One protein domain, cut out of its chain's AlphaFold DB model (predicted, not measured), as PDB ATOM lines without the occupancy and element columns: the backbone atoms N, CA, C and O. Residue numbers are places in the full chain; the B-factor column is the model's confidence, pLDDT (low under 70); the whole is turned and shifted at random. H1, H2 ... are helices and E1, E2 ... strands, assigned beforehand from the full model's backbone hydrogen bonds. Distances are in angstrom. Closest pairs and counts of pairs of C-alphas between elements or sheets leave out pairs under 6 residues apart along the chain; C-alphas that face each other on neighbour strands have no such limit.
ATOM      1  N   PRO A  14     -42.727  36.943 -16.849       40.75
ATOM      2  CA  PRO A  14     -42.398  38.135 -17.606       40.75
ATOM      3  C   PRO A  14     -42.340  39.281 -16.601       40.75
ATOM      4  O   PRO A  14     -43.235  39.392 -15.752       40.75
ATOM      5  N   LEU A  15     -41.248  40.051 -16.650       44.53
ATOM      6  CA  LEU A  15     -41.063  41.290 -15.906       44.53
ATOM      7  C   LEU A  15     -42.338  42.105 -16.120       44.53
ATOM      8  O   LEU A  15     -42.564  42.659 -17.194       44.53
ATOM      9  N   THR A  16     -43.263  42.010 -15.170       47.41
ATOM     10  CA  THR A  16     -44.649  42.376 -15.439       47.41
ATOM     11  C   THR A  16     -44.626  43.883 -15.527       47.41
ATOM     12  O   THR A  16     -44.107  44.529 -14.618       47.41
ATOM     13  N   SER A  17     -45.115  44.437 -16.634       45.38
ATOM     14  CA  SER A  17     -45.126  45.875 -16.920       45.38
ATOM     15  C   SER A  17     -45.513  46.711 -15.696       45.38
ATOM     16  O   SER A  17     -44.907  47.742 -15.467       45.38
ATOM     17  N   HIS A  18     -46.392  46.211 -14.827       42.47
ATOM     18  CA  HIS A  18     -46.771  46.814 -13.545       42.47
ATOM     19  C   HIS A  18     -45.633  47.074 -12.540       42.47
ATOM     20  O   HIS A  18     -45.687  48.077 -11.838       42.47
ATOM     21  N   LEU A  19     -44.599  46.232 -12.461       49.00
ATOM     22  CA  LEU A  19     -43.426  46.472 -11.608       49.00
ATOM     23  C   LEU A  19     -42.492  47.517 -12.219       49.00
ATOM     24  O   LEU A  19     -41.927  48.330 -11.492       49.00
ATOM     25  N   LEU A  20     -42.371  47.530 -13.549       50.12
ATOM     26  CA  LEU A  20     -41.627  48.561 -14.267       50.12
ATOM     27  C   LEU A  20     -42.348  49.912 -14.156       50.12
ATOM     28  O   LEU A  20     -41.733  50.903 -13.797       50.12
ATOM     29  N   THR A  21     -43.663  49.945 -14.380       52.81
ATOM     30  CA  THR A  21     -44.510  51.136 -14.245       52.81
ATOM     31  C   THR A  21     -44.589  51.602 -12.795       52.81
ATOM     32  O   THR A  21     -44.477  52.794 -12.543       52.81
ATOM     33  N   GLY A  22     -44.710  50.688 -11.829       54.97
ATOM     34  CA  GLY A  22     -44.696  51.006 -10.401       54.97
ATOM     35  C   GLY A  22     -43.341  51.544  -9.941       54.97
ATOM     36  O   GLY A  22     -43.291  52.555  -9.248       54.97
ATOM     37  N   GLY A  23     -42.241  50.936 -10.395       59.72
ATOM     38  CA  GLY A  23     -40.884  51.434 -10.171       59.72
ATOM     39  C   GLY A  23     -40.634  52.790 -10.835       59.72
ATOM     40  O   GLY A  23     -40.044  53.669 -10.214       59.72
ATOM     41  N   LEU A  24     -41.144  53.002 -12.052       57.78
ATOM     42  CA  LEU A  24     -41.071  54.277 -12.770       57.78
ATOM     43  C   LEU A  24     -41.922  55.362 -12.102       57.78
ATOM     44  O   LEU A  24     -41.461  56.490 -11.992       57.78
ATOM     45  N   MET A  25     -43.122  55.045 -11.609       57.91
ATOM     46  CA  MET A  25     -43.973  55.991 -10.876       57.91
ATOM     47  C   MET A  25     -43.385  56.341  -9.511       57.91
ATOM     48  O   MET A  25     -43.372  57.513  -9.144       57.91
ATOM     49  N   LEU A  26     -42.860  55.354  -8.778       64.06
ATOM     50  CA  LEU A  26     -42.168  55.595  -7.514       64.06
ATOM     51  C   LEU A  26     -40.914  56.440  -7.759       64.06
ATOM     52  O   LEU A  26     -40.706  57.439  -7.078       64.06
ATOM     53  N   GLY A  27     -40.130  56.090  -8.782       64.56
ATOM     54  CA  GLY A  27     -38.971  56.851  -9.237       64.56
ATOM     55  C   GLY A  27     -39.333  58.285  -9.613       64.56
ATOM     56  O   GLY A  27     -38.683  59.206  -9.137       64.56
ATOM     57  N   ALA A  28     -40.409  58.493 -10.375       62.66
ATOM     58  CA  ALA A  28     -40.894  59.812 -10.779       62.66
ATOM     59  C   ALA A  28     -41.434  60.634  -9.597       62.66
ATOM     60  O   ALA A  28     -41.161  61.829  -9.516       62.66
ATOM     61  N   MET A  29     -42.145  60.017  -8.648       63.09
ATOM     62  CA  MET A  29     -42.589  60.681  -7.416       63.09
ATOM     63  C   MET A  29     -41.410  61.071  -6.520       63.09
ATOM     64  O   MET A  29     -41.396  62.171  -5.967       63.09
ATOM     65  N   LEU A  30     -40.413  60.193  -6.394       66.00
ATOM     66  CA  LEU A  30     -39.182  60.470  -5.654       66.00
ATOM     67  C   LEU A  30     -38.388  61.594  -6.334       66.00
ATOM     68  O   LEU A  30     -37.972  62.526  -5.654       66.00
ATOM     69  N   PHE A  31     -38.267  61.579  -7.664       63.72
ATOM     70  CA  PHE A  31     -37.625  62.650  -8.434       63.72
ATOM     71  C   PHE A  31     -38.377  63.981  -8.307       63.72
ATOM     72  O   PHE A  31     -37.760  65.013  -8.067       63.72
ATOM     73  N   GLY A  32     -39.710  63.964  -8.379       62.97
ATOM     74  CA  GLY A  32     -40.556  65.152  -8.218       62.97
ATOM     75  C   GLY A  32     -40.547  65.741  -6.803       62.97
ATOM     76  O   GLY A  32     -40.811  66.925  -6.629       62.97
ATOM     77  N   ARG A  33     -40.208  64.951  -5.777       62.38
ATOM     78  CA  ARG A  33     -39.943  65.451  -4.414       62.38
ATOM     79  C   ARG A  33     -38.537  66.047  -4.274       62.38
ATOM     80  O   ARG A  33     -38.324  66.875  -3.390       62.38
ATOM     81  N   LEU A  34     -37.597  65.651  -5.133       59.88
ATOM     82  CA  LEU A  34     -36.203  66.109  -5.131       59.88
ATOM     83  C   LEU A  34     -35.989  67.422  -5.900       59.88
ATOM     84  O   LEU A  34     -35.020  68.124  -5.613       59.88
ATOM     85  N   THR A  35     -36.886  67.793  -6.819       59.56
ATOM     86  CA  THR A  35     -36.779  69.013  -7.648       59.56
ATOM     87  C   THR A  35     -36.891  70.329  -6.868       59.56
ATOM     88  O   THR A  35     -36.510  71.370  -7.394       59.56
ATOM     89  N   GLY A  36     -37.376  70.305  -5.620       59.72
ATOM     90  CA  GLY A  36     -37.498  71.485  -4.750       59.72
ATOM     91  C   GLY A  36     -36.539  71.519  -3.554       59.72
ATOM     92  O   GLY A  36     -36.617  72.437  -2.737       59.72
ATOM     93  N   LEU A  37     -35.662  70.522  -3.401       61.44
ATOM     94  CA  LEU A  37     -34.750  70.406  -2.260       61.44
ATOM     95  C   LEU A  37     -33.335  70.885  -2.631       61.44
ATOM     96  O   LEU A  37     -32.856  70.593  -3.728       61.44
ATOM     97  N   PRO A  38     -32.621  71.581  -1.722       68.56
ATOM     98  CA  PRO A  38     -31.221  71.926  -1.946       68.56
ATOM     99  C   PRO A  38     -30.402  70.648  -2.148       68.56
ATOM    100  O   PRO A  38     -30.573  69.680  -1.403       68.56
ATOM    101  N   LEU A  39     -29.500  70.662  -3.137       62.16
ATOM    102  CA  LEU A  39     -28.786  69.496  -3.681       62.16
ATOM    103  C   LEU A  39     -28.253  68.529  -2.605       62.16
ATOM    104  O   LEU A  39     -28.416  67.319  -2.716       62.16
ATOM    105  N   MET A  40     -27.697  69.063  -1.513       62.12
ATOM    106  CA  MET A  40     -27.200  68.291  -0.364       62.12
ATOM    107  C   MET A  40     -28.275  67.423   0.313       62.12
ATOM    108  O   MET A  40     -28.025  66.259   0.618       62.12
ATOM    109  N   LYS A  41     -29.492  67.945   0.517       66.38
ATOM    110  CA  LYS A  41     -30.607  67.177   1.102       66.38
ATOM    111  C   LYS A  41     -31.128  66.122   0.126       66.38
ATOM    112  O   LYS A  41     -31.496  65.032   0.555       66.38
ATOM    113  N   SER A  42     -31.098  66.426  -1.171       64.75
ATOM    114  CA  SER A  42     -31.478  65.497  -2.237       64.75
ATOM    115  C   SER A  42     -30.519  64.307  -2.345       64.75
ATOM    116  O   SER A  42     -30.967  63.167  -2.460       64.75
ATOM    117  N   VAL A  43     -29.211  64.548  -2.223       68.00
ATOM    118  CA  VAL A  43     -28.181  63.494  -2.214       68.00
ATOM    119  C   VAL A  43     -28.296  62.614  -0.967       68.00
ATOM    120  O   VAL A  43     -28.261  61.393  -1.092       68.00
ATOM    121  N   ILE A  44     -28.499  63.199   0.220       75.00
ATOM    122  CA  ILE A  44     -28.690  62.433   1.466       75.00
ATOM    123  C   ILE A  44     -29.953  61.568   1.388       75.00
ATOM    124  O   ILE A  44     -29.920  60.396   1.755       75.00
ATOM    125  N   PHE A  45     -31.058  62.117   0.881       72.81
ATOM    126  CA  PHE A  45     -32.299  61.366   0.712       72.81
ATOM    127  C   PHE A  45     -32.150  60.234  -0.312       72.81
ATOM    128  O   PHE A  45     -32.546  59.104  -0.034       72.81
ATOM    129  N   GLY A  46     -31.532  60.506  -1.466       73.69
ATOM    130  CA  GLY A  46     -31.264  59.496  -2.491       73.69
ATOM    131  C   GLY A  46     -30.333  58.387  -1.996       73.69
ATOM    132  O   GLY A  46     -30.636  57.209  -2.169       73.69
ATOM    133  N   GLY A  47     -29.247  58.750  -1.309       76.81
ATOM    134  CA  GLY A  47     -28.330  57.797  -0.679       76.81
ATOM    135  C   GLY A  47     -29.013  56.967   0.411       76.81
ATOM    136  O   GLY A  47     -28.873  55.746   0.439       76.81
ATOM    137  N   GLY A  48     -29.828  57.604   1.255       79.25
ATOM    138  CA  GLY A  48     -30.632  56.922   2.266       79.25
ATOM    139  C   GLY A  48     -31.607  55.917   1.654       79.25
ATOM    140  O   GLY A  48     -31.708  54.792   2.133       79.25
ATOM    141  N   LEU A  49     -32.270  56.275   0.552       78.00
ATOM    142  CA  LEU A  49     -33.185  55.385  -0.161       78.00
ATOM    143  C   LEU A  49     -32.455  54.192  -0.804       78.00
ATOM    144  O   LEU A  49     -32.933  53.059  -0.716       78.00
ATOM    145  N   LEU A  50     -31.285  54.440  -1.404       76.81
ATOM    146  CA  LEU A  50     -30.429  53.411  -2.004       76.81
ATOM    147  C   LEU A  50     -29.951  52.374  -0.986       76.81
ATOM    148  O   LEU A  50     -29.737  51.230  -1.362       76.81
ATOM    149  N   ILE A  51     -29.810  52.751   0.287       78.56
ATOM    150  CA  ILE A  51     -29.463  51.825   1.375       78.56
ATOM    151  C   ILE A  51     -30.722  51.171   1.959       78.56
ATOM    152  O   ILE A  51     -30.744  49.964   2.213       78.56
ATOM    153  N   LEU A  52     -31.788  51.947   2.163       76.31
ATOM    154  CA  LEU A  52     -33.011  51.489   2.818       76.31
ATOM    155  C   LEU A  52     -33.714  50.384   2.023       76.31
ATOM    156  O   LEU A  52     -34.107  49.374   2.606       76.31
ATOM    157  N   LEU A  53     -33.857  50.549   0.706       72.19
ATOM    158  CA  LEU A  53     -34.552  49.585  -0.153       72.19
ATOM    159  C   LEU A  53     -33.917  48.179  -0.141       72.19
ATOM    160  O   LEU A  53     -34.639  47.221   0.152       72.19
ATOM    161  N   PRO A  54     -32.603  48.003  -0.396       69.69
ATOM    162  CA  PRO A  54     -31.980  46.686  -0.308       69.69
ATOM    163  C   PRO A  54     -31.976  46.137   1.122       69.69
ATOM    164  O   PRO A  54     -32.184  44.937   1.298       69.69
ATOM    165  N   THR A  55     -31.823  46.989   2.143       76.00
ATOM    166  CA  THR A  55     -31.851  46.558   3.554       76.00
ATOM    167  C   THR A  55     -33.213  45.988   3.940       76.00
ATOM    168  O   THR A  55     -33.288  44.878   4.467       76.00
ATOM    169  N   LEU A  56     -34.301  46.704   3.635       72.69
ATOM    170  CA  LEU A  56     -35.659  46.211   3.868       72.69
ATOM    171  C   LEU A  56     -35.877  44.891   3.133       72.69
ATOM    172  O   LEU A  56     -36.356  43.930   3.730       72.69
ATOM    173  N   SER A  57     -35.466  44.813   1.868       66.81
ATOM    174  CA  SER A  57     -35.627  43.600   1.070       66.81
ATOM    175  C   SER A  57     -34.890  42.388   1.656       66.81
ATOM    176  O   SER A  57     -35.457  41.297   1.746       66.81
ATOM    177  N   PHE A  58     -33.661  42.580   2.141       70.50
ATOM    178  CA  PHE A  58     -32.898  41.532   2.821       70.50
ATOM    179  C   PHE A  58     -33.594  41.046   4.101       70.50
ATOM    180  O   PHE A  58     -33.703  39.838   4.331       70.50
ATOM    181  N   VAL A  59     -34.117  41.974   4.910       74.31
ATOM    182  CA  VAL A  59     -34.882  41.653   6.125       74.31
ATOM    183  C   VAL A  59     -36.143  40.857   5.776       74.31
ATOM    184  O   VAL A  59     -36.384  39.808   6.376       74.31
ATOM    185  N   PHE A  60     -36.905  41.282   4.763       70.62
ATOM    186  CA  PHE A  60     -38.072  40.539   4.273       70.62
ATOM    187  C   PHE A  60     -37.689  39.126   3.813       70.62
ATOM    188  O   PHE A  60     -38.355  38.159   4.180       70.62
ATOM    189  N   ASN A  61     -36.591  38.961   3.075       67.12
ATOM    190  CA  ASN A  61     -36.131  37.638   2.660       67.12
ATOM    191  C   ASN A  61     -35.821  36.734   3.865       67.12
ATOM    192  O   ASN A  61     -36.319  35.609   3.957       67.12
ATOM    193  N   CYS A  62     -35.074  37.251   4.839       69.94
ATOM    194  CA  CYS A  62     -34.715  36.497   6.034       69.94
ATOM    195  C   CYS A  62     -35.936  36.100   6.880       69.94
ATOM    196  O   CYS A  62     -35.968  34.997   7.428       69.94
ATOM    197  N   ILE A  63     -36.953  36.962   6.966       71.56
ATOM    198  CA  ILE A  63     -38.168  36.692   7.744       71.56
ATOM    199  C   ILE A  63     -39.102  35.733   7.007       71.56
ATOM    200  O   ILE A  63     -39.640  34.836   7.650       71.56
ATOM    201  N   PHE A  64     -39.300  35.880   5.697       69.94
ATOM    202  CA  PHE A  64     -40.368  35.174   4.980       69.94
ATOM    203  C   PHE A  64     -39.903  33.957   4.180       69.94
ATOM    204  O   PHE A  64     -40.673  33.009   4.069       69.94
ATOM    205  N   TRP A  65     -38.674  33.943   3.660       67.44
ATOM    206  CA  TRP A  65     -38.263  32.970   2.637       67.44
ATOM    207  C   TRP A  65     -37.085  32.101   3.059       67.44
ATOM    208  O   TRP A  65     -37.123  30.886   2.856       67.44
ATOM    209  N   ARG A  66     -36.067  32.693   3.695       64.50
ATOM    210  CA  ARG A  66     -34.833  31.985   4.063       64.50
ATOM    211  C   ARG A  66     -35.062  30.660   4.798       64.50
ATOM    212  O   ARG A  66     -34.467  29.667   4.398       64.50
ATOM    213  N   PRO A  67     -35.958  30.595   5.794       66.50
ATOM    214  CA  PRO A  67     -36.119  29.379   6.592       66.50
ATOM    215  C   PRO A  67     -36.795  28.225   5.848       66.50
ATOM    216  O   PRO A  67     -36.660  27.078   6.262       66.50
ATOM    217  N   PHE A  68     -37.500  28.514   4.750       67.75
ATOM    218  CA  PHE A  68     -38.128  27.485   3.929       67.75
ATOM    219  C   PHE A  68     -37.116  26.850   2.976       67.75
ATOM    220  O   PHE A  68     -36.989  25.630   2.981       67.75
ATOM    221  N   PHE A  69     -36.337  27.648   2.233       63.84
ATOM    222  CA  PHE A  69     -35.372  27.086   1.278       63.84
ATOM    223  C   PHE A  69     -34.235  26.322   1.965       63.84
ATOM    224  O   PHE A  69     -33.752  25.332   1.428       63.84
ATOM    225  N   THR A  70     -33.792  26.759   3.153       67.75
ATOM    226  CA  THR A  70     -32.705  26.073   3.871       67.75
ATOM    227  C   THR A  70     -33.109  24.685   4.340       67.75
ATOM    228  O   THR A  70     -32.252  23.823   4.499       67.75
ATOM    229  N   ARG A  71     -34.405  24.485   4.602       78.62
ATOM    230  CA  ARG A  71     -34.945  23.206   5.059       78.62
ATOM    231  C   ARG A  71     -35.377  22.329   3.892       78.62
ATOM    232  O   ARG A  71     -35.096  21.136   3.905       78.62
ATOM    233  N   TRP A  72     -36.027  22.922   2.899       82.38
ATOM    234  CA  TRP A  72     -36.508  22.214   1.726       82.38
ATOM    235  C   TRP A  72     -35.943  22.836   0.450       82.38
ATOM    236  O   TRP A  72     -36.441  23.869  -0.001       82.38
ATOM    237  N   PRO A  73     -34.908  22.239  -0.156       80.69
ATOM    238  CA  PRO A  73     -34.422  22.710  -1.444       80.69
ATOM    239  C   PRO A  73     -35.502  22.547  -2.525       80.69
ATOM    240  O   PRO A  73     -36.441  21.761  -2.386       80.69
ATOM    241  N   ALA A  74     -35.378  23.298  -3.620       81.38
ATOM    242  CA  ALA A  74     -36.276  23.151  -4.761       81.38
ATOM    243  C   ALA A  74     -36.180  21.734  -5.346       81.38
ATOM    244  O   ALA A  74     -35.099  21.283  -5.729       81.38
ATOM    245  N   HIS A  75     -37.321  21.055  -5.442       79.44
ATOM    246  CA  HIS A  75     -37.444  19.768  -6.110       79.44
ATOM    247  C   HIS A  75     -37.939  19.962  -7.548       79.44
ATOM    248  O   HIS A  75     -38.733  20.874  -7.820       79.44
ATOM    249  N   ARG A  76     -37.456  19.123  -8.475       77.69
ATOM    250  CA  ARG A  76     -37.917  19.139  -9.870       77.69
ATOM    251  C   ARG A  76     -39.407  18.796  -9.886       77.69
ATOM    252  O   ARG A  76     -39.808  17.858  -9.214       77.69
ATOM    253  N   LEU A  77     -40.191  19.569 -10.636       79.50
ATOM    254  CA  LEU A  77     -41.614  19.287 -10.825       79.50
ATOM    255  C   LEU A  77     -41.779  17.976 -11.587       79.50
ATOM    256  O   LEU A  77     -41.132  17.778 -12.624       79.50
ATOM    257  N   GLU A  78     -42.654  17.116 -11.091       81.75
ATOM    258  CA  GLU A  78     -43.041  15.907 -11.808       81.75
ATOM    259  C   GLU A  78     -43.930  16.230 -13.028       81.75
ATOM    260  O   GLU A  78     -44.509  17.318 -13.120       81.75
ATOM    261  N   PRO A  79     -44.039  15.323 -14.015       74.62
ATOM    262  CA  PRO A  79     -44.800  15.583 -15.241       74.62
ATOM    263  C   PRO A  79     -46.293  15.860 -15.002       74.62
ATOM    264  O   PRO A  79     -46.925  16.596 -15.761       74.62
ATOM    265  N   ASP A  80     -46.876  15.273 -13.964       80.50
ATOM    266  CA  ASP A  80     -48.270  15.451 -13.548       80.50
ATOM    267  C   ASP A  80     -48.499  16.719 -12.707       80.50
ATOM    268  O   ASP A  80     -49.630  16.988 -12.289       80.50
ATOM    269  N   ALA A  81     -47.458  17.534 -12.506       79.75
ATOM    270  CA  ALA A  81     -47.541  18.712 -11.669       79.75
ATOM    271  C   ALA A  81     -48.579  19.730 -12.167       79.75
ATOM    272  O   ALA A  81     -48.549  20.217 -13.302       79.75
ATOM    273  N   GLN A  82     -49.463  20.152 -11.267       82.50
ATOM    274  CA  GLN A  82     -50.375  21.262 -11.498       82.50
ATOM    275  C   GLN A  82     -49.753  22.571 -11.027       82.50
ATOM    276  O   GLN A  82     -49.499  22.767  -9.840       82.50
ATOM    277  N   THR A  83     -49.570  23.517 -11.949       79.50
ATOM    278  CA  THR A  83     -49.029  24.842 -11.629       79.50
ATOM    279  C   THR A  83     -50.082  25.933 -11.793       79.50
ATOM    280  O   THR A  83     -50.811  25.988 -12.786       79.50
ATOM    281  N   ARG A  84     -50.182  26.842 -10.817       74.25
ATOM    282  CA  ARG A  84     -51.033  28.038 -10.901       74.25
ATOM    283  C   ARG A  84     -50.310  29.258 -10.347       74.25
ATOM    284  O   ARG A  84     -49.494  29.170  -9.430       74.25
ATOM    285  N   LYS A  85     -50.626  30.432 -10.898       70.62
ATOM    286  CA  LYS A  85     -50.212  31.704 -10.293       70.62
ATOM    287  C   LYS A  85     -50.958  31.870  -8.970       70.62
ATOM    288  O   LYS A  85     -52.177  31.712  -8.935       70.62
ATOM    289  N   ALA A  86     -50.228  32.172  -7.907       65.44
ATOM    290  CA  ALA A  86     -50.783  32.483  -6.606       65.44
ATOM    291  C   ALA A  86     -50.331  33.886  -6.211       65.44
ATOM    292  O   ALA A  86     -49.154  34.157  -5.984       65.44
ATOM    293  N   GLU A  87     -51.284  34.802  -6.135       60.38
ATOM    294  CA  GLU A  87     -51.021  36.113  -5.561       60.38
ATOM    295  C   GLU A  87     -51.053  35.946  -4.040       60.38
ATOM    296  O   GLU A  87     -52.118  35.851  -3.430       60.38
ATOM    297  N   MET A  88     -49.885  35.800  -3.407       55.19
ATOM    298  CA  MET A  88     -49.830  35.813  -1.946       55.19
ATOM    299  C   MET A  88     -50.064  37.243  -1.431       55.19
ATOM    300  O   MET A  88     -49.716  38.223  -2.085       55.19
ATOM    301  N   ILE A  89     -50.623  37.348  -0.218       41.94
ATOM    302  CA  ILE A  89     -51.166  38.565   0.439       41.94
ATOM    303  C   ILE A  89     -50.146  39.718   0.662       41.94
ATOM    304  O   ILE A  89     -50.476  40.736   1.255       41.94
ATOM    305  N   LEU A  90     -48.926  39.645   0.130       40.75
ATOM    306  CA  LEU A  90     -47.988  40.778   0.089       40.75
ATOM    307  C   LEU A  90     -47.677  41.284  -1.333       40.75
ATOM    308  O   LEU A  90     -46.686  41.978  -1.533       40.75
ATOM    309  N   GLY A  91     -48.485  40.942  -2.343       41.44
ATOM    310  CA  GLY A  91     -48.272  41.415  -3.721       41.44
ATOM    311  C   GLY A  91     -47.042  40.805  -4.408       41.44
ATOM    312  O   GLY A  91     -46.755  41.106  -5.565       41.44
ATOM    313  N   TYR A  92     -46.336  39.901  -3.727       54.25
ATOM    314  CA  TYR A  92     -45.348  39.032  -4.343       54.25
ATOM    315  C   TYR A  92     -46.106  37.927  -5.062       54.25
ATOM    316  O   TYR A  92     -46.529  36.934  -4.471       54.25
ATOM    317  N   LEU A  93     -46.319  38.155  -6.352       53.12
ATOM    318  CA  LEU A  93     -46.708  37.123  -7.294       53.12
ATOM    319  C   LEU A  93     -45.719  35.958  -7.118       53.12
ATOM    320  O   LEU A  93     -44.520  36.125  -7.321       53.12
ATOM    321  N   SER A  94     -46.191  34.804  -6.672       65.19
ATOM    322  CA  SER A  94     -45.431  33.557  -6.689       65.19
ATOM    323  C   SER A  94     -46.217  32.566  -7.534       65.19
ATOM    324  O   SER A  94     -47.442  32.635  -7.657       65.19
ATOM    325  N   ARG A  95     -45.531  31.659  -8.215       75.38
ATOM    326  CA  ARG A  95     -46.218  30.521  -8.833       75.38
ATOM    327  C   ARG A  95     -46.127  29.361  -7.855       75.38
ATOM    328  O   ARG A  95     -45.055  29.091  -7.319       75.38
ATOM    329  N   LEU A  96     -47.252  28.695  -7.644       80.50
ATOM    330  CA  LEU A  96     -47.323  27.464  -6.874       80.50
ATOM    331  C   LEU A  96     -47.454  26.294  -7.844       80.50
ATOM    332  O   LEU A  96     -48.242  26.359  -8.789       80.50
ATOM    333  N   GLY A  97     -46.669  25.254  -7.616       83.19
ATOM    334  CA  GLY A  97     -46.791  23.945  -8.238       83.19
ATOM    335  C   GLY A  97     -47.205  22.916  -7.198       83.19
ATOM    336  O   GLY A  97     -46.931  23.091  -6.012       83.19
ATOM    337  N   ILE A  98     -47.886  21.873  -7.640       86.81
ATOM    338  CA  ILE A  98     -48.246  20.727  -6.816       86.81
ATOM    339  C   ILE A  98     -48.054  19.465  -7.631       86.81
ATOM    340  O   ILE A  98     -48.555  19.412  -8.749       86.81
ATOM    341  N   ASP A  99     -47.414  18.464  -7.051       87.69
ATOM    342  CA  ASP A  99     -47.269  17.122  -7.611       87.69
ATOM    343  C   ASP A  99     -47.367  16.055  -6.503       87.69
ATOM    344  O   ASP A  99     -47.892  16.328  -5.413       87.69
ATOM    345  N   SER A 100     -46.907  14.830  -6.777       86.88
ATOM    346  CA  SER A 100     -46.934  13.745  -5.796       86.88
ATOM    347  C   SER A 100     -45.945  13.950  -4.642       86.88
ATOM    348  O   SER A 100     -46.182  13.444  -3.541       86.88
ATOM    349  N   TYR A 101     -44.886  14.741  -4.845       87.25
ATOM    350  CA  TYR A 101     -43.928  15.089  -3.802       87.25
ATOM    351  C   TYR A 101     -44.540  16.077  -2.808       87.25
ATOM    352  O   TYR A 101     -44.485  15.859  -1.589       87.25
ATOM    353  N   GLY A 102     -45.130  17.170  -3.300       88.19
ATOM    354  CA  GLY A 102     -45.589  18.224  -2.406       88.19
ATOM    355  C   GLY A 102     -46.024  19.526  -3.056       88.19
ATOM    356  O   GLY A 102     -46.558  19.577  -4.161       88.19
ATOM    357  N   VAL A 103     -45.809  20.617  -2.319       87.62
ATOM    358  CA  VAL A 103     -46.106  21.987  -2.743       87.62
ATOM    359  C   VAL A 103     -44.810  22.691  -3.126       87.62
ATOM    360  O   VAL A 103     -43.936  22.922  -2.296       87.62
ATOM    361  N   HIS A 104     -44.713  23.101  -4.382       85.94
ATOM    362  CA  HIS A 104     -43.558  23.765  -4.972       85.94
ATOM    363  C   HIS A 104     -43.834  25.257  -5.010       85.94
ATOM    364  O   HIS A 104     -44.829  25.705  -5.579       85.94
ATOM    365  N   VAL A 105     -42.955  26.052  -4.415       80.69
ATOM    366  CA  VAL A 105     -43.080  27.504  -4.401       80.69
ATOM    367  C   VAL A 105     -41.989  28.089  -5.261       80.69
ATOM    368  O   VAL A 105     -40.797  27.942  -4.987       80.69
ATOM    369  N   SER A 106     -42.413  28.825  -6.278       76.94
ATOM    370  CA  SER A 106     -41.500  29.627  -7.054       76.94
ATOM    371  C   SER A 106     -41.649  31.102  -6.784       76.94
ATOM    372  O   SER A 106     -42.742  31.669  -6.761       76.94
ATOM    373  N   ILE A 107     -40.491  31.715  -6.609       71.06
ATOM    374  CA  ILE A 107     -40.342  33.101  -6.225       71.06
ATOM    375  C   ILE A 107     -40.102  33.938  -7.476       71.06
ATOM    376  O   ILE A 107     -39.276  33.580  -8.313       71.06
ATOM    377  N   ASN A 108     -40.792  35.067  -7.595       65.19
ATOM    378  CA  ASN A 108     -40.622  35.955  -8.737       65.19
ATOM    379  C   ASN A 108     -39.273  36.698  -8.742       65.19
ATOM    380  O   ASN A 108     -38.681  36.902  -7.675       65.19
ATOM    381  N   PRO A 109     -38.823  37.184  -9.920       56.94
ATOM    382  CA  PRO A 109     -37.546  37.863 -10.116       56.94
ATOM    383  C   PRO A 109     -37.232  38.998  -9.138       56.94
ATOM    384  O   PRO A 109     -36.113  38.983  -8.645       56.94
ATOM    385  N   PRO A 110     -38.148  39.920  -8.766       57.00
ATOM    386  CA  PRO A 110     -37.803  40.982  -7.822       57.00
ATOM    387  C   PRO A 110     -37.308  40.399  -6.502       57.00
ATOM    388  O   PRO A 110     -36.240  40.748  -6.031       57.00
ATOM    389  N   THR A 111     -38.022  39.420  -5.954       60.19
ATOM    390  CA  THR A 111     -37.628  38.696  -4.740       60.19
ATOM    391  C   THR A 111     -36.407  37.787  -4.947       60.19
ATOM    392  O   THR A 111     -35.584  37.688  -4.039       60.19
ATOM    393  N   ARG A 112     -36.222  37.186  -6.135       61.34
ATOM    394  CA  ARG A 112     -34.997  36.424  -6.466       61.34
ATOM    395  C   ARG A 112     -33.755  37.310  -6.533       61.34
ATOM    396  O   ARG A 112     -32.704  36.896  -6.058       61.34
ATOM    397  N   TRP A 113     -33.862  38.527  -7.070       56.75
ATOM    398  CA  TRP A 113     -32.763  39.501  -7.117       56.75
ATOM    399  C   TRP A 113     -32.267  39.868  -5.718       56.75
ATOM    400  O   TRP A 113     -31.096  40.183  -5.541       56.75
ATOM    401  N   PHE A 114     -33.137  39.757  -4.715       58.28
ATOM    402  CA  PHE A 114     -32.794  39.951  -3.308       58.28
ATOM    403  C   PHE A 114     -32.458  38.644  -2.571       58.28
ATOM    404  O   PHE A 114     -32.452  38.611  -1.341       58.28
ATOM    405  N   GLY A 115     -32.162  37.572  -3.312       61.62
ATOM    406  CA  GLY A 115     -31.612  36.315  -2.801       61.62
ATOM    407  C   GLY A 115     -32.641  35.285  -2.343       61.62
ATOM    408  O   GLY A 115     -32.271  34.336  -1.656       61.62
ATOM    409  N   ALA A 116     -33.934  35.471  -2.620       67.56
ATOM    410  CA  ALA A 116     -34.943  34.485  -2.248       67.56
ATOM    411  C   ALA A 116     -34.957  33.357  -3.291       67.56
ATOM    412  O   ALA A 116     -35.042  33.618  -4.493       67.56
ATOM    413  N   GLN A 117     -34.857  32.108  -2.841       72.25
ATOM    414  CA  GLN A 117     -34.758  30.935  -3.711       72.25
ATOM    415  C   GLN A 117     -36.058  30.121  -3.722       72.25
ATOM    416  O   GLN A 117     -36.761  30.094  -2.709       72.25
ATOM    417  N   PRO A 118     -36.396  29.466  -4.848       77.19
ATOM    418  CA  PRO A 118     -37.507  28.519  -4.886       77.19
ATOM    419  C   PRO A 118     -37.278  27.362  -3.901       77.19
ATOM    420  O   PRO A 118     -36.138  27.023  -3.583       77.19
ATOM    421  N   PHE A 119     -38.363  26.755  -3.431       82.12
ATOM    422  CA  PHE A 119     -38.337  25.643  -2.477       82.12
ATOM    423  C   PHE A 119     -39.557  24.736  -2.665       82.12
ATOM    424  O   PHE A 119     -40.571  25.174  -3.212       82.12
ATOM    425  N   SER A 120     -39.479  23.493  -2.188       85.50
ATOM    426  CA  SER A 120     -40.553  22.502  -2.334       85.50
ATOM    427  C   SER A 120     -40.857  21.818  -1.009       85.50
ATOM    428  O   SER A 120     -40.013  21.113  -0.484       85.50
ATOM    429  N   ILE A 121     -42.055  21.997  -0.459       87.31
ATOM    430  CA  ILE A 121     -42.446  21.407   0.826       87.31
ATOM    431  C   ILE A 121     -43.117  20.050   0.573       87.31
ATOM    432  O   ILE A 121     -44.153  20.038  -0.093       87.31
ATOM    433  N   PRO A 122     -42.604  18.933   1.121       89.06
ATOM    434  CA  PRO A 122     -43.207  17.621   0.928       89.06
ATOM    435  C   PRO A 122     -44.548  17.503   1.659       89.06
ATOM    436  O   PRO A 122     -44.716  18.042   2.759       89.06
ATOM    437  N   TRP A 123     -45.487  16.737   1.099       89.69
ATOM    438  CA  TRP A 123     -46.797  16.502   1.722       89.69
ATOM    439  C   TRP A 123     -46.706  15.927   3.138       89.69
ATOM    440  O   TRP A 123     -47.514  16.279   3.995       89.69
ATOM    441  N   SER A 124     -45.695  15.098   3.398       88.06
ATOM    442  CA  SER A 124     -45.441  14.478   4.702       88.06
ATOM    443  C   SER A 124     -45.133  15.478   5.822       88.06
ATOM    444  O   SER A 124     -45.327  15.156   6.993       88.06
ATOM    445  N   GLU A 125     -44.682  16.693   5.494       88.06
ATOM    446  CA  GLU A 125     -44.378  17.747   6.473       88.06
ATOM    447  C   GLU A 125     -45.457  18.837   6.550       88.06
ATOM    448  O   GLU A 125     -45.327  19.771   7.348       88.06
ATOM    449  N   ILE A 126     -46.517  18.734   5.742       88.12
ATOM    450  CA  ILE A 126     -47.601  19.716   5.680       88.12
ATOM    451  C   ILE A 126     -48.697  19.342   6.676       88.12
ATOM    452  O   ILE A 126     -49.385  18.334   6.541       88.12
ATOM    453  N   GLN A 127     -48.921  20.221   7.648       89.00
ATOM    454  CA  GLN A 127     -50.045  20.137   8.572       89.00
ATOM    455  C   GLN A 127     -51.014  21.283   8.312       89.00
ATOM    456  O   GLN A 127     -50.658  22.459   8.371       89.00
ATOM    457  N   TRP A 128     -52.271  20.964   8.022       89.50
ATOM    458  CA  TRP A 128     -53.279  21.982   7.742       89.50
ATOM    459  C   TRP A 128     -53.832  22.582   9.033       89.50
ATOM    460  O   TRP A 128     -54.405  21.880   9.863       89.50
ATOM    461  N   CYS A 129     -53.708  23.899   9.187       87.75
ATOM    462  CA  CYS A 129     -54.269  24.591  10.342       87.75
ATOM    463  C   CYS A 129     -55.794  24.722  10.214       87.75
ATOM    464  O   CYS A 129     -56.351  24.826   9.114       87.75
ATOM    465  N   THR A 130     -56.481  24.826  11.353       88.19
ATOM    466  CA  THR A 130     -57.913  25.146  11.395       88.19
ATOM    467  C   THR A 130     -58.215  26.461  10.680       88.19
ATOM    468  O   THR A 130     -57.580  27.492  10.923       88.19
ATOM    469  N   ARG A 131     -59.222  26.437   9.805       84.38
ATOM    470  CA  ARG A 131     -59.567  27.568   8.939       84.38
ATOM    471  C   ARG A 131     -60.395  28.617   9.684       84.38
ATOM    472  O   ARG A 131     -61.508  28.337  10.133       84.38
ATOM    473  N   SER A 132     -59.895  29.852   9.757       87.00
ATOM    474  CA  SER A 132     -60.654  30.973  10.333       87.00
ATOM    475  C   SER A 132     -61.738  31.496   9.373       87.00
ATOM    476  O   SER A 132     -61.761  31.161   8.187       87.00
ATOM    477  N   ARG A 133     -62.656  32.340   9.871       84.94
ATOM    478  CA  ARG A 133     -63.673  33.007   9.027       84.94
ATOM    479  C   ARG A 133     -63.033  33.905   7.956       84.94
ATOM    480  O   ARG A 133     -63.488  33.903   6.819       84.94
ATOM    481  N   TRP A 134     -61.945  34.593   8.299       82.75
ATOM    482  CA  TRP A 134     -61.177  35.420   7.363       82.75
ATOM    483  C   TRP A 134     -60.508  34.593   6.265       82.75
ATOM    484  O   TRP A 134     -60.529  34.978   5.101       82.75
ATOM    485  N   ASP A 135     -59.982  33.419   6.615       82.75
ATOM    486  CA  ASP A 135     -59.364  32.514   5.639       82.75
ATOM    487  C   ASP A 135     -60.410  31.945   4.652       82.75
ATOM    488  O   ASP A 135     -60.112  31.688   3.485       82.75
ATOM    489  N   ARG A 136     -61.666  31.777   5.095       82.31
ATOM    490  CA  ARG A 136     -62.792  31.433   4.209       82.31
ATOM    491  C   ARG A 136     -63.122  32.553   3.234       82.31
ATOM    492  O   ARG A 136     -63.202  32.286   2.044       82.31
ATOM    493  N   LEU A 137     -63.251  33.785   3.725       83.56
ATOM    494  CA  LEU A 137     -63.559  34.944   2.882       83.56
ATOM    495  C   LEU A 137     -62.510  35.151   1.779       83.56
ATOM    496  O   LEU A 137     -62.852  35.473   0.649       83.56
ATOM    497  N   LEU A 138     -61.236  34.938   2.111       79.25
ATOM    498  CA  LEU A 138     -60.116  35.134   1.193       79.25
ATOM    499  C   LEU A 138     -59.812  33.908   0.313       79.25
ATOM    500  O   LEU A 138     -58.854  33.951  -0.449       79.25
ATOM    501  N   ASN A 139     -60.578  32.814   0.417       83.75
ATOM    502  CA  ASN A 139     -60.299  31.551  -0.283       83.75
ATOM    503  C   ASN A 139     -58.849  31.054  -0.099       83.75
ATOM    504  O   ASN A 139     -58.211  30.554  -1.027       83.75
ATOM    505  N   VAL A 140     -58.336  31.173   1.130       83.44
ATOM    506  CA  VAL A 140     -57.000  30.701   1.517       83.44
ATOM    507  C   VAL A 140     -57.074  29.662   2.635       83.44
ATOM    508  O   VAL A 140     -58.026  29.609   3.420       83.44
ATOM    509  N   ARG A 141     -56.022  28.854   2.737       85.25
ATOM    510  CA  ARG A 141     -55.729  27.978   3.871       85.25
ATOM    511  C   ARG A 141     -54.374  28.297   4.454       85.25
ATOM    512  O   ARG A 141     -53.471  28.747   3.759       85.25
ATOM    513  N   LYS A 142     -54.241  28.031   5.746       86.69
ATOM    514  CA  LYS A 142     -52.956  28.051   6.435       86.69
ATOM    515  C   LYS A 142     -52.440  26.624   6.507       86.69
ATOM    516  O   LYS A 142     -53.161  25.745   6.974       86.69
ATOM    517  N   LEU A 143     -51.218  26.421   6.049       84.81
ATOM    518  CA  LEU A 143     -50.453  25.217   6.322       84.81
ATOM    519  C   LEU A 143     -49.316  25.561   7.267       84.81
ATOM    520  O   LEU A 143     -48.741  26.640   7.166       84.81
ATOM    521  N   GLN A 144     -49.006  24.656   8.176       85.81
ATOM    522  CA  GLN A 144     -47.808  24.662   8.988       85.81
ATOM    523  C   GLN A 144     -46.857  23.638   8.387       85.81
ATOM    524  O   GLN A 144     -47.242  22.493   8.163       85.81
ATOM    525  N   ALA A 145     -45.636  24.067   8.099       79.00
ATOM    526  CA  ALA A 145     -44.596  23.192   7.590       79.00
ATOM    527  C   ALA A 145     -43.397  23.246   8.530       79.00
ATOM    528  O   ALA A 145     -43.018  24.316   9.021       79.00
ATOM    529  N   GLY A 146     -42.784  22.089   8.771       70.00
ATOM    530  CA  GLY A 146     -41.529  22.001   9.508       70.00
ATOM    531  C   GLY A 146     -41.603  22.462  10.966       70.00
ATOM    532  O   GLY A 146     -40.643  23.015  11.494       70.00
ATOM    533  N   GLY A 147     -42.744  22.241  11.615       65.19
ATOM    534  CA  GLY A 147     -42.909  22.391  13.062       65.19
ATOM    535  C   GLY A 147     -43.278  23.787  13.560       65.19
ATOM    536  O   GLY A 147     -43.957  23.877  14.573       65.19
ATOM    537  N   GLU A 148     -42.947  24.880  12.863       63.06
ATOM    538  CA  GLU A 148     -43.112  26.223  13.467       63.06
ATOM    539  C   GLU A 148     -43.669  27.308  12.543       63.06
ATOM    540  O   GLU A 148     -44.196  28.311  13.025       63.06
ATOM    541  N   ARG A 149     -43.595  27.146  11.216       70.44
ATOM    542  CA  ARG A 149     -43.940  28.240  10.300       70.44
ATOM    543  C   ARG A 149     -45.217  27.988   9.528       70.44
ATOM    544  O   ARG A 149     -45.355  26.988   8.829       70.44
ATOM    545  N   THR A 150     -46.123  28.958   9.617       76.25
ATOM    546  CA  THR A 150     -47.386  28.949   8.883       76.25
ATOM    547  C   THR A 150     -47.276  29.714   7.568       76.25
ATOM    548  O   THR A 150     -46.938  30.899   7.569       76.25
ATOM    549  N   LEU A 151     -47.644  29.076   6.464       76.94
ATOM    550  CA  LEU A 151     -47.807  29.680   5.145       76.94
ATOM    551  C   LEU A 151     -49.288  29.746   4.783       76.94
ATOM    552  O   LEU A 151     -50.054  28.831   5.078       76.94
ATOM    553  N   ARG A 152     -49.702  30.830   4.123       80.06
ATOM    554  CA  ARG A 152     -51.051  30.947   3.557       80.06
ATOM    555  C   ARG A 152     -51.014  30.594   2.084       80.06
ATOM    556  O   ARG A 152     -50.366  31.293   1.316       80.06
ATOM    557  N   VAL A 153     -51.739  29.562   1.695       81.31
ATOM    558  CA  VAL A 153     -51.853  29.120   0.306       81.31
ATOM    559  C   VAL A 153     -53.305  29.216  -0.167       81.31
ATOM    560  O   VAL A 153     -54.216  29.163   0.661       81.31
ATOM    561  N   PRO A 154     -53.560  29.368  -1.473       83.44
ATOM    562  CA  PRO A 154     -54.915  29.304  -2.011       83.44
ATOM    563  C   PRO A 154     -55.601  27.960  -1.717       83.44
ATOM    564  O   PRO A 154     -54.945  26.920  -1.660       83.44
ATOM    565  N   ASP A 155     -56.930  27.962  -1.592       84.88
ATOM    566  CA  ASP A 155     -57.717  26.778  -1.196       84.88
ATOM    567  C   ASP A 155     -57.561  25.589  -2.162       84.88
ATOM    568  O   ASP A 155     -57.610  24.437  -1.741       84.88
ATOM    569  N   TRP A 156     -57.296  25.844  -3.451       85.50
ATOM    570  CA  TRP A 156     -57.076  24.776  -4.433       85.50
ATOM    571  C   TRP A 156     -55.891  23.877  -4.064       85.50
ATOM    572  O   TRP A 156     -55.937  22.693  -4.376       85.50
ATOM    573  N   VAL A 157     -54.880  24.394  -3.355       85.31
ATOM    574  CA  VAL A 157     -53.729  23.597  -2.906       85.31
ATOM    575  C   VAL A 157     -54.167  22.510  -1.930       85.31
ATOM    576  O   VAL A 157     -53.753  21.363  -2.047       85.31
ATOM    577  N   TYR A 158     -55.081  22.845  -1.019       85.19
ATOM    578  CA  TYR A 158     -55.622  21.892  -0.055       85.19
ATOM    579  C   TYR A 158     -56.365  20.739  -0.724       85.19
ATOM    580  O   TYR A 158     -56.233  19.595  -0.302       85.19
ATOM    581  N   HIS A 159     -57.123  21.027  -1.781       84.44
ATOM    582  CA  HIS A 159     -57.894  20.013  -2.498       84.44
ATOM    583  C   HIS A 159     -57.031  18.988  -3.245       84.44
ATOM    584  O   HIS A 159     -57.550  17.943  -3.619       84.44
ATOM    585  N   HIS A 160     -55.741  19.273  -3.436       83.88
ATOM    586  CA  HIS A 160     -54.772  18.352  -4.031       83.88
ATOM    587  C   HIS A 160     -53.919  17.636  -2.981       83.88
ATOM    588  O   HIS A 160     -53.005  16.908  -3.349       83.88
ATOM    589  N   THR A 161     -54.207  17.828  -1.687       82.81
ATOM    590  CA  THR A 161     -53.557  17.042  -0.633       82.81
ATOM    591  C   THR A 161     -53.882  15.570  -0.886       82.81
ATOM    592  O   THR A 161     -55.073  15.240  -0.936       82.81
ATOM    593  N   PRO A 162     -52.879  14.688  -1.039       80.69
ATOM    594  CA  PRO A 162     -53.140  13.274  -1.205       80.69
ATOM    595  C   PRO A 162     -53.961  12.790  -0.012       80.69
ATOM    596  O   PRO A 162     -53.602  13.027   1.145       80.69
ATOM    597  N   SER A 163     -55.089  12.137  -0.286       70.94
ATOM    598  CA  SER A 163     -55.803  11.391   0.741       70.94
ATOM    599  C   SER A 163     -54.850  10.304   1.212       70.94
ATOM    600  O   SER A 163     -54.567   9.383   0.448       70.94
ATOM    601  N   SER A 164     -54.314  10.436   2.424       57.69
ATOM    602  CA  SER A 164     -53.519   9.386   3.051       57.69
ATOM    603  C   SER A 164     -54.319   8.089   2.963       57.69
ATOM    604  O   SER A 164     -55.367   7.979   3.602       57.69
ATOM    605  N   SER A 165     -53.873   7.150   2.128       39.03
ATOM    606  CA  SER A 165     -54.362   5.779   2.152       39.03
ATOM    607  C   SER A 165     -53.939   5.210   3.499       39.03
ATOM    608  O   SER A 165     -52.762   4.910   3.703       39.03
ATOM    609  N   SER A 166     -54.886   5.217   4.433       35.06
ATOM    610  CA  SER A 166     -54.817   4.532   5.722       35.06
ATOM    611  C   SER A 166     -54.593   3.041   5.536       35.06
ATOM    612  O   SER A 166     -55.283   2.492   4.644       35.06
TER     613      SER A 166
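What this domain is: This is residues 14 to 166 of the 166 residues of an uncharacterized protein of Phycisphaerales bacterium (UniProt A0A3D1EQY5). Two long helices, H1 and H2, make a V whose closed end points away from a small head of two sheets, partly face to face with their strands crossed and H6 at one side of both. H2 leads to the head, while residues 20 to 29 of H1 stick out free. The printed part has 153 residues with six named helices and seven named strands, in the order H1 H2 H3 E1 E2 E3 H4 E4 E5 H5 E6 E7 H6. The sheets, E1-E2-E3-E4 and E5-E6-E7, are antiparallel and the class is mixed. The whole is loose, with a radius of gyration of the C-alphas of 19.4 A, and spans 72 by 32 by 30 A.

How they stand to each other: H1, residues 17 to 34, and H2, residues 39 to 64, are close but not clearly touching, with the closest C-alphas those of Leu 34 and Ser 42 at 5.6 A. They run opposite ways at a steep tilt of 36 degrees, only just past shallow. H3, residues 66 to 69, meets H2 only through their link. E1, residues 82 to 87, E2, 93 to 98, and E3, 102 to 107, form a meander, each strand the antiparallel neighbour of the one before; N 84 and O 96 are 2.8 A apart, N 97 and O 104 2.8 A. E4, residues 119 to 122, is antiparallel to E3, with N 103 and O 121 at 2.8 A. This sheet is strongly twisted, and H3 and H4, residues 109 to 113, only graze it. E5, residues 126 to 128, E6, 140 to 145, and E7, 149 to 154, form the other sheet, with N 127 and O 144 at 2.9 A and N 143 and O 151 at 2.8 A; H5, residues 133 to 137, only grazes it. H6, residues 155 to 159, only grazes both sheets. In H1, H4, H5 and H6 every O i to N i+4 pair is within hydrogen-bond range, in H2 21 of 22; H3 is too short for such a pair.

Where its parts are: H1 begins at C-alpha 17 (-45.126, 45.875, -16.920) and is 25.1 A long. H2 is 37.2 A long, ending at C-alpha 64 (-40.368, 35.174, 4.980). E1, E2, E3, E6 and E7 measure 16.0, 16.5, 16.2, 15.7 and 16.5 A. H6 ends at C-alpha 159 (-57.894, 20.013, -2.498).

The domain as a whole: The C-alphas farthest apart, those of Pro 38 and Ser 166, are 71.8 A apart. The printed part has no cut. The link from H3 to E1, 12 residues, is long; the others are tight. The mean pLDDT of the printed part is 71.7, with 64 residues under 70, among them 14 to 43, 86 to 94 and 108 to 116.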